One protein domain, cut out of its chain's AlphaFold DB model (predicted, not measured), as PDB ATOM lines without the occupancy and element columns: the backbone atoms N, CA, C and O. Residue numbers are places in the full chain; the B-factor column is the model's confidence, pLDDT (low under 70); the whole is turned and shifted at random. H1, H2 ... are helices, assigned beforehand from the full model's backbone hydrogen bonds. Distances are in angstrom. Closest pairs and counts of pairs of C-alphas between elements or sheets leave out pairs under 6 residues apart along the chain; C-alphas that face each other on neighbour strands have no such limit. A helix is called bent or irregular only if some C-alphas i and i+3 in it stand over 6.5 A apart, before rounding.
ATOM      1  N   VAL A   2     -33.668  19.301 -17.262       53.03
ATOM      2  CA  VAL A   2     -33.374  20.207 -16.130       53.03
ATOM      3  C   VAL A   2     -32.389  21.316 -16.522       53.03
ATOM      4  O   VAL A   2     -32.673  22.476 -16.237       53.03
ATOM      5  N   GLY A   3     -31.323  21.007 -17.275       60.03
ATOM      6  CA  GLY A   3     -30.346  22.015 -17.723       60.03
ATOM      7  C   GLY A   3     -30.954  23.134 -18.581       60.03
ATOM      8  O   GLY A   3     -30.644  24.310 -18.407       60.03
ATOM      9  N   LYS A   4     -31.937  22.794 -19.429       65.44
ATOM     10  CA  LYS A   4     -32.692  23.771 -20.233       65.44
ATOM     11  C   LYS A   4     -33.467  24.769 -19.357       65.44
ATOM     12  O   LYS A   4     -33.383  25.971 -19.584       65.44
ATOM     13  N   ARG A   5     -34.161  24.273 -18.326       70.38
ATOM     14  CA  ARG A   5     -34.951  25.102 -17.397       70.38
ATOM     15  C   ARG A   5     -34.071  25.968 -16.494       70.38
ATOM     16  O   ARG A   5     -34.459  27.082 -16.152       70.38
ATOM     17  N   PHE A   6     -32.888  25.476 -16.122       76.69
ATOM     18  CA  PHE A   6     -31.911  26.261 -15.367       76.69
ATOM     19  C   PHE A   6     -31.398  27.453 -16.185       76.69
ATOM     20  O   PHE A   6     -31.437  28.584 -15.698       76.69
ATOM     21  N   ARG A   7     -31.011  27.241 -17.451       81.69
ATOM     22  CA  ARG A   7     -30.580  28.335 -18.339       81.69
ATOM     23  C   ARG A   7     -31.665  29.378 -18.571       81.69
ATOM     24  O   ARG A   7     -31.386  30.570 -18.448       81.69
ATOM     25  N   GLU A   8     -32.893  28.939 -18.828       83.81
ATOM     26  CA  GLU A   8     -34.046  29.836 -18.959       83.81
ATOM     27  C   GLU A   8     -34.196  30.713 -17.705       83.81
ATOM     28  O   GLU A   8     -34.296  31.935 -17.812       83.81
ATOM     29  N   ALA A   9     -34.115  30.121 -16.507       84.44
ATOM     30  CA  ALA A   9     -34.196  30.860 -15.248       84.44
ATOM     31  C   ALA A   9     -33.049  31.873 -15.070       84.44
ATOM     32  O   ALA A   9     -33.298  33.015 -14.676       84.44
ATOM     33  N   VAL A  10     -31.806  31.498 -15.397       85.31
ATOM     34  CA  VAL A  10     -30.644  32.404 -15.329       85.31
ATOM     35  C   VAL A  10     -30.806  33.577 -16.298       85.31
ATOM     36  O   VAL A  10     -30.576  34.729 -15.924       85.31
ATOM     37  N   ARG A  11     -31.244  33.318 -17.534       86.62
ATOM     38  CA  ARG A  11     -31.481  34.359 -18.545       86.62
ATOM     39  C   ARG A  11     -32.606  35.303 -18.136       86.62
ATOM     40  O   ARG A  11     -32.449  36.518 -18.256       86.62
ATOM     41  N   LEU A  12     -33.702  34.771 -17.599       88.38
ATOM     42  CA  LEU A  12     -34.789  35.588 -17.062       88.38
ATOM     43  C   LEU A  12     -34.290  36.477 -15.919       88.38
ATOM     44  O   LEU A  12     -34.544  37.678 -15.947       88.38
ATOM     45  N   ALA A  13     -33.490  35.945 -14.990       86.44
ATOM     46  CA  ALA A  13     -32.890  36.738 -13.917       86.44
ATOM     47  C   ALA A  13     -31.973  37.865 -14.444       86.44
ATOM     48  O   ALA A  13     -32.017  38.986 -13.935       86.44
ATOM     49  N   GLN A  14     -31.180  37.616 -15.494       86.12
ATOM     50  CA  GLN A  14     -30.361  38.656 -16.137       86.12
ATOM     51  C   GLN A  14     -31.216  39.779 -16.742       86.12
ATOM     52  O   GLN A  14     -30.905  40.959 -16.555       86.12
ATOM     53  N   ILE A  15     -32.313  39.429 -17.422       81.62
ATOM     54  CA  ILE A  15     -33.285  40.401 -17.946       81.62
ATOM     55  C   ILE A  15     -33.850  41.240 -16.795       81.62
ATOM     56  O   ILE A  15     -33.947  42.465 -16.914       81.62
ATOM     57  N   THR A  16     -34.169  40.602 -15.668       86.12
ATOM     58  CA  THR A  16     -34.679  41.269 -14.468       86.12
ATOM     59  C   THR A  16     -33.691  42.278 -13.902       86.12
ATOM     60  O   THR A  16     -34.097  43.400 -13.626       86.12
ATOM     61  N   ILE A  17     -32.402  41.947 -13.777       87.44
ATOM     62  CA  ILE A  17     -31.390  42.857 -13.206       87.44
ATOM     63  C   ILE A  17     -31.342  44.188 -13.973       87.44
ATOM     64  O   ILE A  17     -31.352  45.257 -13.362       87.44
ATOM     65  N   GLY A  18     -31.349  44.138 -15.309       87.12
ATOM     66  CA  GLY A  18     -31.322  45.343 -16.147       87.12
ATOM     67  C   GLY A  18     -32.635  46.133 -16.164       87.12
ATOM     68  O   GLY A  18     -32.636  47.320 -16.485       87.12
ATOM     69  N   ASN A  19     -33.755  45.496 -15.810       90.19
ATOM     70  CA  ASN A  19     -35.098  46.057 -15.974       90.19
ATOM     71  C   ASN A  19     -35.889  46.188 -14.667       90.19
ATOM     72  O   ASN A  19     -37.044  46.614 -14.714       90.19
ATOM     73  N   TRP A  20     -35.288  45.871 -13.514       92.44
ATOM     74  CA  TRP A  20     -36.011  45.677 -12.253       92.44
ATOM     75  C   TRP A  20     -36.913  46.855 -11.915       92.44
ATOM     76  O   TRP A  20     -38.107  46.673 -11.743       92.44
ATOM     77  N   LYS A  21     -36.385  48.083 -11.939       93.94
ATOM     78  CA  LYS A  21     -37.168  49.290 -11.624       93.94
ATOM     79  C   LYS A  21     -38.404  49.461 -12.513       93.94
ATOM     80  O   LYS A  21     -39.427  49.954 -12.052       93.94
ATOM     81  N   ARG A  22     -38.309  49.093 -13.795       94.88
ATOM     82  CA  ARG A  22     -39.415  49.222 -14.755       94.88
ATOM     83  C   ARG A  22     -40.441  48.105 -14.575       94.88
ATOM     84  O   ARG A  22     -41.635  48.363 -14.698       94.88
ATOM     85  N   LEU A  23     -39.970  46.887 -14.316       94.00
ATOM     86  CA  LEU A  23     -40.806  45.732 -14.000       94.00
ATOM     87  C   LEU A  23     -41.572  45.972 -12.692       94.00
ATOM     88  O   LEU A  23     -42.798  45.985 -12.697       94.00
ATOM     89  N   ASP A  24     -40.846  46.230 -11.610       94.88
ATOM     90  CA  ASP A  24     -41.380  46.446 -10.268       94.88
ATOM     91  C   ASP A  24     -42.363  47.621 -10.247       94.88
ATOM     92  O   ASP A  24     -43.514  47.460  -9.854       94.88
ATOM     93  N   GLY A  25     -41.989  48.767 -10.829       95.12
ATOM     94  CA  GLY A  25     -42.881  49.924 -10.920       95.12
ATOM     95  C   GLY A  25     -44.178  49.663 -11.703       95.12
ATOM     96  O   GLY A  25     -45.221  50.216 -11.358       95.12
ATOM     97  N   HIS A  26     -44.151  48.805 -12.732       94.81
ATOM     98  CA  HIS A  26     -45.353  48.440 -13.494       94.81
ATOM     99  C   HIS A  26     -46.368  47.659 -12.646       94.81
ATOM    100  O   HIS A  26     -47.570  47.906 -12.760       94.81
ATOM    101  N   TYR A  27     -45.897  46.739 -11.802       95.38
ATOM    102  CA  TYR A  27     -46.752  45.928 -10.932       95.38
ATOM    103  C   TYR A  27     -47.122  46.662  -9.639       95.38
ATOM    104  O   TYR A  27     -48.276  46.600  -9.209       95.38
ATOM    105  N   GLN A  28     -46.214  47.468  -9.088       96.19
ATOM    106  CA  GLN A  28     -46.488  48.317  -7.931       96.19
ATOM    107  C   GLN A  28     -47.606  49.330  -8.221       96.19
ATOM    108  O   GLN A  28     -48.473  49.545  -7.377       96.19
ATOM    109  N   ALA A  29     -47.657  49.897  -9.434       96.06
ATOM    110  CA  ALA A  29     -48.753  50.772  -9.871       96.06
ATOM    111  C   ALA A  29     -50.131  50.076  -9.888       96.06
ATOM    112  O   ALA A  29     -51.161  50.747  -9.879       96.06
ATOM    113  N   GLN A  30     -50.149  48.743  -9.896       95.19
ATOM    114  CA  GLN A  30     -51.347  47.903  -9.829       95.19
ATOM    115  C   GLN A  30     -51.591  47.345  -8.415       95.19
ATOM    116  O   GLN A  30     -52.493  46.535  -8.220       95.19
ATOM    117  N   GLY A  31     -50.795  47.764  -7.423       96.06
ATOM    118  CA  GLY A  31     -50.880  47.279  -6.044       96.06
ATOM    119  C   GLY A  31     -50.310  45.874  -5.836       96.06
ATOM    120  O   GLY A  31     -50.639  45.231  -4.841       96.06
ATOM    121  N   ILE A  32     -49.480  45.382  -6.761       95.88
ATOM    122  CA  ILE A  32     -48.864  44.053  -6.692       95.88
ATOM    123  C   ILE A  32     -47.410  44.196  -6.239       95.88
ATOM    124  O   ILE A  32     -46.626  44.890  -6.882       95.88
ATOM    125  N   ASP A  33     -47.051  43.502  -5.159       95.44
ATOM    126  CA  ASP A  33     -45.671  43.395  -4.685       95.44
ATOM    127  C   ASP A  33     -45.051  42.067  -5.143       95.44
ATOM    128  O   ASP A  33     -45.396  40.987  -4.654       95.44
ATOM    129  N   LEU A  34     -44.118  42.162  -6.092       93.44
ATOM    130  CA  LEU A  34     -43.448  41.011  -6.694       93.44
ATOM    131  C   LEU A  34     -42.512  40.275  -5.728       93.44
ATOM    132  O   LEU A  34     -42.240  39.095  -5.940       93.44
ATOM    133  N   LEU A  35     -42.022  40.929  -4.670       92.44
ATOM    134  CA  LEU A  35     -41.086  40.319  -3.718       92.44
ATOM    135  C   LEU A  35     -41.758  39.296  -2.796       92.44
ATOM    136  O   LEU A  35     -41.079  38.465  -2.198       92.44
ATOM    137  N   HIS A  36     -43.087  39.326  -2.710       94.50
ATOM    138  CA  HIS A  36     -43.867  38.345  -1.960       94.50
ATOM    139  C   HIS A  36     -44.185  37.085  -2.773       94.50
ATOM    140  O   HIS A  36     -44.752  36.130  -2.237       94.50
ATOM    141  N   PHE A  37     -43.850  37.058  -4.065       93.06
ATOM    142  CA  PHE A  37     -44.126  35.902  -4.903       93.06
ATOM    143  C   PHE A  37     -43.087  34.794  -4.689       93.06
ATOM    144  O   PHE A  37     -41.890  35.069  -4.585       93.06
ATOM    145  N   PRO A  38     -43.511  33.515  -4.692       94.56
ATOM    146  CA  PRO A  38     -42.580  32.402  -4.813       94.56
ATOM    147  C   PRO A  38     -41.717  32.542  -6.072       94.56
ATOM    148  O   PRO A  38     -42.199  33.009  -7.104       94.56
ATOM    149  N   LEU A  39     -40.469  32.065  -6.020       86.06
ATOM    150  CA  LEU A  39     -39.492  32.237  -7.105       86.06
ATOM    151  C   LEU A  39     -40.017  31.781  -8.478       86.06
ATOM    152  O   LEU A  39     -39.829  32.481  -9.466       86.06
ATOM    153  N   TYR A  40     -40.707  30.641  -8.554       85.88
ATOM    154  CA  TYR A  40     -41.260  30.149  -9.822       85.88
ATOM    155  C   TYR A  40     -42.336  31.092 -10.392       85.88
ATOM    156  O   TYR A  40     -42.373  31.336 -11.596       85.88
ATOM    157  N   THR A  41     -43.183  31.663  -9.530       91.62
ATOM    158  CA  THR A  41     -44.199  32.646  -9.920       91.62
ATOM    159  C   THR A  41     -43.531  33.925 -10.400       91.62
ATOM    160  O   THR A  41     -43.908  34.456 -11.439       91.62
ATOM    161  N   LEU A  42     -42.503  34.383  -9.683       91.50
ATOM    162  CA  LEU A  42     -41.724  35.554 -10.066       91.50
ATOM    163  C   LEU A  42     -41.085  35.370 -11.453       91.50
ATOM    164  O   LEU A  42     -41.226  36.244 -12.304       91.50
ATOM    165  N   LEU A  43     -40.451  34.222 -11.711       90.06
ATOM    166  CA  LEU A  43     -39.852  33.909 -13.014       90.06
ATOM    167  C   LEU A  43     -40.891  33.884 -14.145       90.06
ATOM    168  O   LEU A  43     -40.633  34.438 -15.213       90.06
ATOM    169  N   ASN A  44     -42.081  33.325 -13.907       90.44
ATOM    170  CA  ASN A  44     -43.171  33.350 -14.889       90.44
ATOM    171  C   ASN A  44     -43.662  34.774 -15.173       90.44
ATOM    172  O   ASN A  44     -43.902  35.128 -16.327       90.44
ATOM    173  N   VAL A  45     -43.787  35.609 -14.139       93.06
ATOM    174  CA  VAL A  45     -44.165  37.020 -14.301       93.06
ATOM    175  C   VAL A  45     -43.122  37.767 -15.128       93.06
ATOM    176  O   VAL A  45     -43.481  38.483 -16.060       93.06
ATOM    177  N   ILE A  46     -41.834  37.558 -14.842       92.38
ATOM    178  CA  ILE A  46     -40.731  38.137 -15.620       92.38
ATOM    179  C   ILE A  46     -40.808  37.686 -17.081       92.38
ATOM    180  O   ILE A  46     -40.663  38.521 -17.974       92.38
ATOM    181  N   PHE A  47     -41.049  36.393 -17.328       91.69
ATOM    182  CA  PHE A  47     -41.177  35.844 -18.676       91.69
ATOM    183  C   PHE A  47     -42.295  36.540 -19.457       91.69
ATOM    184  O   PHE A  47     -42.035  37.083 -20.527       91.69
ATOM    185  N   VAL A  48     -43.512  36.581 -18.905       91.56
ATOM    186  CA  VAL A  48     -44.672  37.199 -19.570       91.56
ATOM    187  C   VAL A  48     -44.421  38.683 -19.814       91.56
ATOM    188  O   VAL A  48     -44.585  39.166 -20.933       91.56
ATOM    189  N   TRP A  49     -43.940  39.397 -18.796       92.75
ATOM    190  CA  TRP A  49     -43.632  40.818 -18.908       92.75
ATOM    191  C   TRP A  49     -42.593  41.100 -20.002       92.75
ATOM    192  O   TRP A  49     -42.727  42.075 -20.746       92.75
ATOM    193  N   ALA A  50     -41.559  40.265 -20.125       90.88
ATOM    194  CA  ALA A  50     -40.559  40.403 -21.176       90.88
ATOM    195  C   ALA A  50     -41.151  40.086 -22.559       90.88
ATOM    196  O   ALA A  50     -40.983  40.887 -23.477       90.88
ATOM    197  N   ALA A  51     -41.890  38.981 -22.687       89.56
ATOM    198  CA  ALA A  51     -42.483  38.520 -23.941       89.56
ATOM    199  C   ALA A  51     -43.449  39.549 -24.553       89.56
ATOM    200  O   ALA A  51     -43.371  39.827 -25.746       89.56
ATOM    201  N   GLU A  52     -44.291  40.194 -23.739       91.69
ATOM    202  CA  GLU A  52     -45.224  41.250 -24.179       91.69
ATOM    203  C   GLU A  52     -44.538  42.474 -24.810       91.69
ATOM    204  O   GLU A  52     -45.185  43.301 -25.453       91.69
ATOM    205  N   ARG A  53     -43.229  42.632 -24.591       90.50
ATOM    206  CA  ARG A  53     -42.429  43.766 -25.073       90.50
ATOM    207  C   ARG A  53     -41.562  43.404 -26.277       90.50
ATOM    208  O   ARG A  53     -40.854  44.273 -26.786       90.50
ATOM    209  N   ILE A  54     -41.619  42.153 -26.733       90.19
ATOM    210  CA  ILE A  54     -40.975  41.675 -27.954       90.19
ATOM    211  C   ILE A  54     -41.984  41.762 -29.108       90.19
ATOM    212  O   ILE A  54     -43.173  41.504 -28.931       90.19
ATOM    213  N   ALA A  55     -41.521  42.148 -30.299       88.56
ATOM    214  CA  ALA A  55     -42.358  42.113 -31.497       88.56
ATOM    215  C   ALA A  55     -42.839  40.675 -31.760       88.56
ATOM    216  O   ALA A  55     -42.078  39.726 -31.577       88.56
ATOM    217  N   SER A  56     -44.093  40.494 -32.177       87.31
ATOM    218  CA  SER A  56     -44.712  39.161 -32.260       87.31
ATOM    219  C   SER A  56     -43.968  38.192 -33.188       87.31
ATOM    220  O   SER A  56     -43.880  37.005 -32.890       87.31
ATOM    221  N   ASP A  57     -43.367  38.693 -34.266       91.06
ATOM    222  CA  ASP A  57     -42.534  37.938 -35.212       91.06
ATOM    223  C   ASP A  57     -41.142  37.571 -34.660       91.06
ATOM    224  O   ASP A  57     -40.412  36.792 -35.272       91.06
ATOM    225  N   LYS A  58     -40.776  38.109 -33.493       91.06
ATOM    226  CA  LYS A  58     -39.489  37.914 -32.812       91.06
ATOM    227  C   LYS A  58     -39.577  37.098 -31.527       91.06
ATOM    228  O   LYS A  58     -38.538  36.770 -30.959       91.06
ATOM    229  N   VAL A  59     -40.778  36.721 -31.086       87.50
ATOM    230  CA  VAL A  59     -40.974  35.959 -29.840       87.50
ATOM    231  C   VAL A  59     -40.257  34.610 -29.890       87.50
ATOM    232  O   VAL A  59     -39.491  34.307 -28.985       87.50
ATOM    233  N   THR A  60     -40.400  33.842 -30.974       88.12
ATOM    234  CA  THR A  60     -39.725  32.536 -31.108       88.12
ATOM    235  C   THR A  60     -38.197  32.662 -31.117       88.12
ATOM    236  O   THR A  60     -37.498  31.834 -30.539       88.12
ATOM    237  N   GLU A  61     -37.655  33.706 -31.753       88.88
ATOM    238  CA  GLU A  61     -36.213  33.991 -31.741       88.88
ATOM    239  C   GLU A  61     -35.727  34.296 -30.316       88.88
ATOM    240  O   GLU A  61     -34.713  33.760 -29.868       88.88
ATOM    241  N   TRP A  62     -36.492  35.106 -29.584       89.69
ATOM    242  CA  TRP A  62     -36.209  35.448 -28.195       89.69
ATOM    243  C   TRP A  62     -36.285  34.229 -27.262       89.69
ATOM    244  O   TRP A  62     -35.360  34.014 -26.480       89.69
ATOM    245  N   GLU A  63     -37.322  33.396 -27.385       88.06
ATOM    246  CA  GLU A  63     -37.477  32.152 -26.616       88.06
ATOM    247  C   GLU A  63     -36.307  31.192 -26.853       88.06
ATOM    248  O   GLU A  63     -35.737  30.657 -25.902       88.06
ATOM    249  N   ASN A  64     -35.880  31.028 -28.109       86.75
ATOM    250  CA  ASN A  64     -34.689  30.240 -28.430       86.75
ATOM    251  C   ASN A  64     -33.437  30.818 -27.749       86.75
ATOM    252  O   ASN A  64     -32.624  30.067 -27.202       86.75
ATOM    253  N   GLY A  65     -33.317  32.147 -27.703       86.12
ATOM    254  CA  GLY A  65     -32.243  32.855 -27.003       86.12
ATOM    255  C   GLY A  65     -32.193  32.605 -25.489       86.12
ATOM    256  O   GLY A  65     -31.100  32.608 -24.920       86.12
ATOM    257  N   LEU A  66     -33.324  32.316 -24.833       86.31
ATOM    258  CA  LEU A  66     -33.354  31.951 -23.405       86.31
ATOM    259  C   LEU A  66     -32.659  30.611 -23.121       86.31
ATOM    260  O   LEU A  66     -32.229  30.362 -21.997       86.31
ATOM    261  N   THR A  67     -32.537  29.762 -24.140       83.88
ATOM    262  CA  THR A  67     -31.963  28.412 -24.029       83.88
ATOM    263  C   THR A  67     -30.551  28.311 -24.600       83.88
ATOM    264  O   THR A  67     -29.906  27.269 -24.462       83.88
ATOM    265  N   ALA A  68     -30.065  29.393 -25.217       83.25
ATOM    266  CA  ALA A  68     -28.719  29.492 -25.759       83.25
ATOM    267  C   ALA A  68     -27.652  29.439 -24.644       83.25
ATOM    268  O   ALA A  68     -27.946  29.843 -23.512       83.25
ATOM    269  N   PRO A  69     -26.413  29.006 -24.961       82.38
ATOM    270  CA  PRO A  69     -25.311  28.966 -23.999       82.38
ATOM    271  C   PRO A  69     -25.153  30.292 -23.247       82.38
ATOM    272  O   PRO A  69     -25.336  31.374 -23.823       82.38
ATOM    273  N   LEU A  70     -24.858  30.230 -21.950       81.50
ATOM    274  CA  LEU A  70     -24.579  31.419 -21.145       81.50
ATOM    275  C   LEU A  70     -23.220  32.034 -21.532       81.50
ATOM    276  O   LEU A  70     -22.374  31.370 -22.128       81.50
ATOM    277  N   PRO A  71     -22.974  33.323 -21.225       77.94
ATOM    278  CA  PRO A  71     -21.664  33.923 -21.458       77.94
ATOM    279  C   PRO A  71     -20.563  33.141 -20.730       77.94
ATOM    280  O   PRO A  71     -20.595  33.033 -19.507       77.94
ATOM    281  N   GLY A  72     -19.589  32.629 -21.483       78.31
ATOM    282  CA  GLY A  72     -18.507  31.794 -20.952       78.31
ATOM    283  C   GLY A  72     -18.738  30.285 -21.082       78.31
ATOM    284  O   GLY A  72     -17.800  29.540 -20.828       78.31
ATOM    285  N   GLU A  73     -19.922  29.845 -21.522       80.81
ATOM    286  CA  GLU A  73     -20.196  28.445 -21.873       80.81
ATOM    287  C   GLU A  73     -19.923  28.183 -23.357       80.81
ATOM    288  O   GLU A  73     -20.225  29.008 -24.229       80.81
ATOM    289  N   THR A  74     -19.392  27.002 -23.655       78.38
ATOM    290  CA  THR A  74     -19.357  26.471 -25.017       78.38
ATOM    291  C   THR A  74     -20.699  25.828 -25.389       78.38
ATOM    292  O   THR A  74     -21.553  25.552 -24.546       78.38
ATOM    293  N   ALA A  75     -20.902  25.564 -26.683       72.25
ATOM    294  CA  ALA A  75     -22.066  24.801 -27.136       72.25
ATOM    295  C   ALA A  75     -22.063  23.355 -26.597       72.25
ATOM    296  O   ALA A  75     -23.132  22.777 -26.414       72.25
ATOM    297  N   GLU A  76     -20.881  22.794 -26.329       71.00
ATOM    298  CA  GLU A  76     -20.711  21.464 -25.733       71.00
ATOM    299  C   GLU A  76     -21.081  21.463 -24.247       71.00
ATOM    300  O   GLU A  76     -21.823  20.579 -23.828       71.00
ATOM    301  N   ASP A  77     -20.690  22.489 -23.481       70.25
ATOM    302  CA  ASP A  77     -21.110  22.646 -22.075       70.25
ATOM    303  C   ASP A  77     -22.638  22.744 -21.971       70.25
ATOM    304  O   ASP A  77     -23.282  22.087 -21.151       70.25
ATOM    305  N   ALA A  78     -23.248  23.506 -22.886       68.00
ATOM    306  CA  ALA A  78     -24.695  23.618 -22.947       68.00
ATOM    307  C   ALA A  78     -25.383  22.296 -23.342       68.00
ATOM    308  O   ALA A  78     -26.505  22.027 -22.900       68.00
ATOM    309  N   ALA A  79     -24.737  21.466 -24.161       66.69
ATOM    310  CA  ALA A  79     -25.245  20.149 -24.532       66.69
ATOM    311  C   ALA A  79     -25.084  19.119 -23.398       66.69
ATOM    312  O   ALA A  79     -25.993  18.319 -23.191       66.69
ATOM    313  N   ALA A  80     -23.998  19.172 -22.622       64.81
ATOM    314  CA  ALA A  80     -23.736  18.259 -21.504       64.81
ATOM    315  C   ALA A  80     -24.762  18.400 -20.362       64.81
ATOM    316  O   ALA A  80     -25.265  17.404 -19.847       64.81
ATOM    317  N   ASP A  81     -25.191  19.630 -20.062       60.62
ATOM    318  CA  ASP A  81     -26.294  19.931 -19.129       60.62
ATOM    319  C   ASP A  81     -27.633  19.255 -19.498       60.62
ATOM    320  O   ASP A  81     -28.564  19.145 -18.686       60.62
ATOM    321  N   PHE A  82     -27.786  18.858 -20.763       54.91
ATOM    322  CA  PHE A  82     -28.966  18.150 -21.235       54.91
ATOM    323  C   PHE A  82     -28.940  16.675 -20.812       54.91
ATOM    324  O   PHE A  82     -29.983  16.181 -20.363       54.91
ATOM    325  N   ASP A  83     -27.770  16.035 -20.890       51.91
ATOM    326  CA  ASP A  83     -27.543  14.601 -20.647       51.91
ATOM    327  C   ASP A  83     -27.458  14.264 -19.150       51.91
ATOM    328  O   ASP A  83     -28.190  13.391 -18.681       51.91
ATOM    329  N   ASP A  84     -26.713  15.045 -18.354       52.16
ATOM    330  CA  ASP A  84     -26.567  14.805 -16.902       52.16
ATOM    331  C   ASP A  84     -27.913  14.867 -16.150       52.16
ATOM    332  O   ASP A  84     -28.129  14.204 -15.133       52.16
ATOM    333  N   SER A  85     -28.879  15.629 -16.677       52.03
ATOM    334  CA  SER A  85     -30.229  15.709 -16.105       52.03
ATOM    335  C   SER A  85     -31.109  14.482 -16.351       52.03
ATOM    336  O   SER A  85     -32.173  14.379 -15.738       52.03
ATOM    337  N   PHE A  86     -30.730  13.605 -17.282       47.56
ATOM    338  CA  PHE A  86     -31.465  12.382 -17.599       47.56
ATOM    339  C   PHE A  86     -30.983  11.210 -16.734       47.56
ATOM    340  O   PHE A  86     -31.806  10.416 -16.273       47.56
ATOM    341  N   ASP A  87     -29.688  11.164 -16.422       51.09
ATOM    342  CA  ASP A  87     -29.105  10.127 -15.567       51.09
ATOM    343  C   ASP A  87     -29.406  10.349 -14.075       51.09
ATOM    344  O   ASP A  87     -29.669   9.388 -13.354       51.09
ATOM    345  N   GLN A  88     -29.498  11.599 -13.604       51.00
ATOM    346  CA  GLN A  88     -29.823  11.895 -12.196       51.00
ATOM    347  C   GLN A  88     -31.298  11.680 -11.801       51.00
ATOM    348  O   GLN A  88     -31.613  11.705 -10.617       51.00
ATOM    349  N   ILE A  89     -32.218  11.501 -12.757       49.81
ATOM    350  CA  ILE A  89     -33.645  11.224 -12.473       49.81
ATOM    351  C   ILE A  89     -33.929   9.711 -12.443       49.81
ATOM    352  O   ILE A  89     -34.942   9.283 -11.891       49.81
TER     353      ILE A  89
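AT A GLANCE: This is residues 2 to 89 of the 91 residues of an uncharacterized protein of Arthrobacter sp. (UniProt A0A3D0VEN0). A long bent helix, H1, makes the spine, and three shorter helices meet its long arm H1a at steep angles at successive places: H4 at its first residues, the last residues of H3 further along, and H2 across its later part. At its far end H1 turns sharply into a short second arm, H1b, from which a loop folds back to H2. The printed part has 88 residues with four named helices, H1 to H4 in chain order, and no named strand; the class is all helix. It is only just loose, close to compact, with a radius of gyration of the C-alphas of 14.9 A and spans of 44 by 31 by 21 A.

IN THESE COORDINATES: H1, residues 2 to 28, begins at C-alpha 2, (-33.374, 20.207, -16.130). By its hydrogen bonds it was assigned as one helix, but it is bent: C-alphas 18 and 21 are 8.4 A apart. Its arms are H1a, residues 2 to 18, 25.2 A long, and H1b, residues 21 to 28, 10.1 A long. H2, residues 39 to 51, is 18.2 A long and begins at (-39.492, 32.237, -7.105). H3, residues 56 to 67, is 18.6 A long and irregular, with C-alphas 57 and 60 7.3 A apart. H4, residues 75 to 87, is 20.0 A long and ends at (-29.105, 10.127, -15.567).

HOW THE PARTS SIT: H1 is the hub, touching three other helices, and the packing is mostly crossed. The lines of H1a and H1b stand about perpendicular, at 85 degrees. H1a touches H2 with residues 9 to 16 alone; the closest C-alphas, of Leu 12 and Phe 47, are 6.6 A apart, at a steep tilt of 67 degrees, only just short of about perpendicular, the same way. H3 touches H1a with residues 66 to 67 alone, closest at the C-alphas of Glu 8 and Leu 66, 5.0 A, at a steep tilt of 64 degrees, opposite ways. H1a touches H4 with residues 2 to 4 alone, closest at the C-alphas of Gly 3 and Asp 81, 4.8 A, at a steep tilt of 52 degrees, opposite ways. H1b and H2 are close but not clearly touching, with the C-alphas of Leu 23 and Trp 49 closest at 7.5 A. H2 and H4 are apart, and so are H3 and H4. Every O i to N i+4 pair is within hydrogen-bond range in H1a, H1b and H2; in H3 5 of 8 are, and in H4 4 of 9, beside 5 of 10 O i to N i+3 pairs.

THE WHOLE: The two C-alphas farthest apart, of Ala 29 and Asp 87, are 45.5 A apart, while those of Val 2 and Ile 89, the first and last printed, are 9.7 A apart. The printed part has no cut. The link from H2 to H3 is tight, and those from H1 to H2 and from H3 to H4 are short. Residues 71 to 76 stand free. The mean pLDDT of the printed part is 82.7, and residues 2 to 4 and 78 to 89 are under 70.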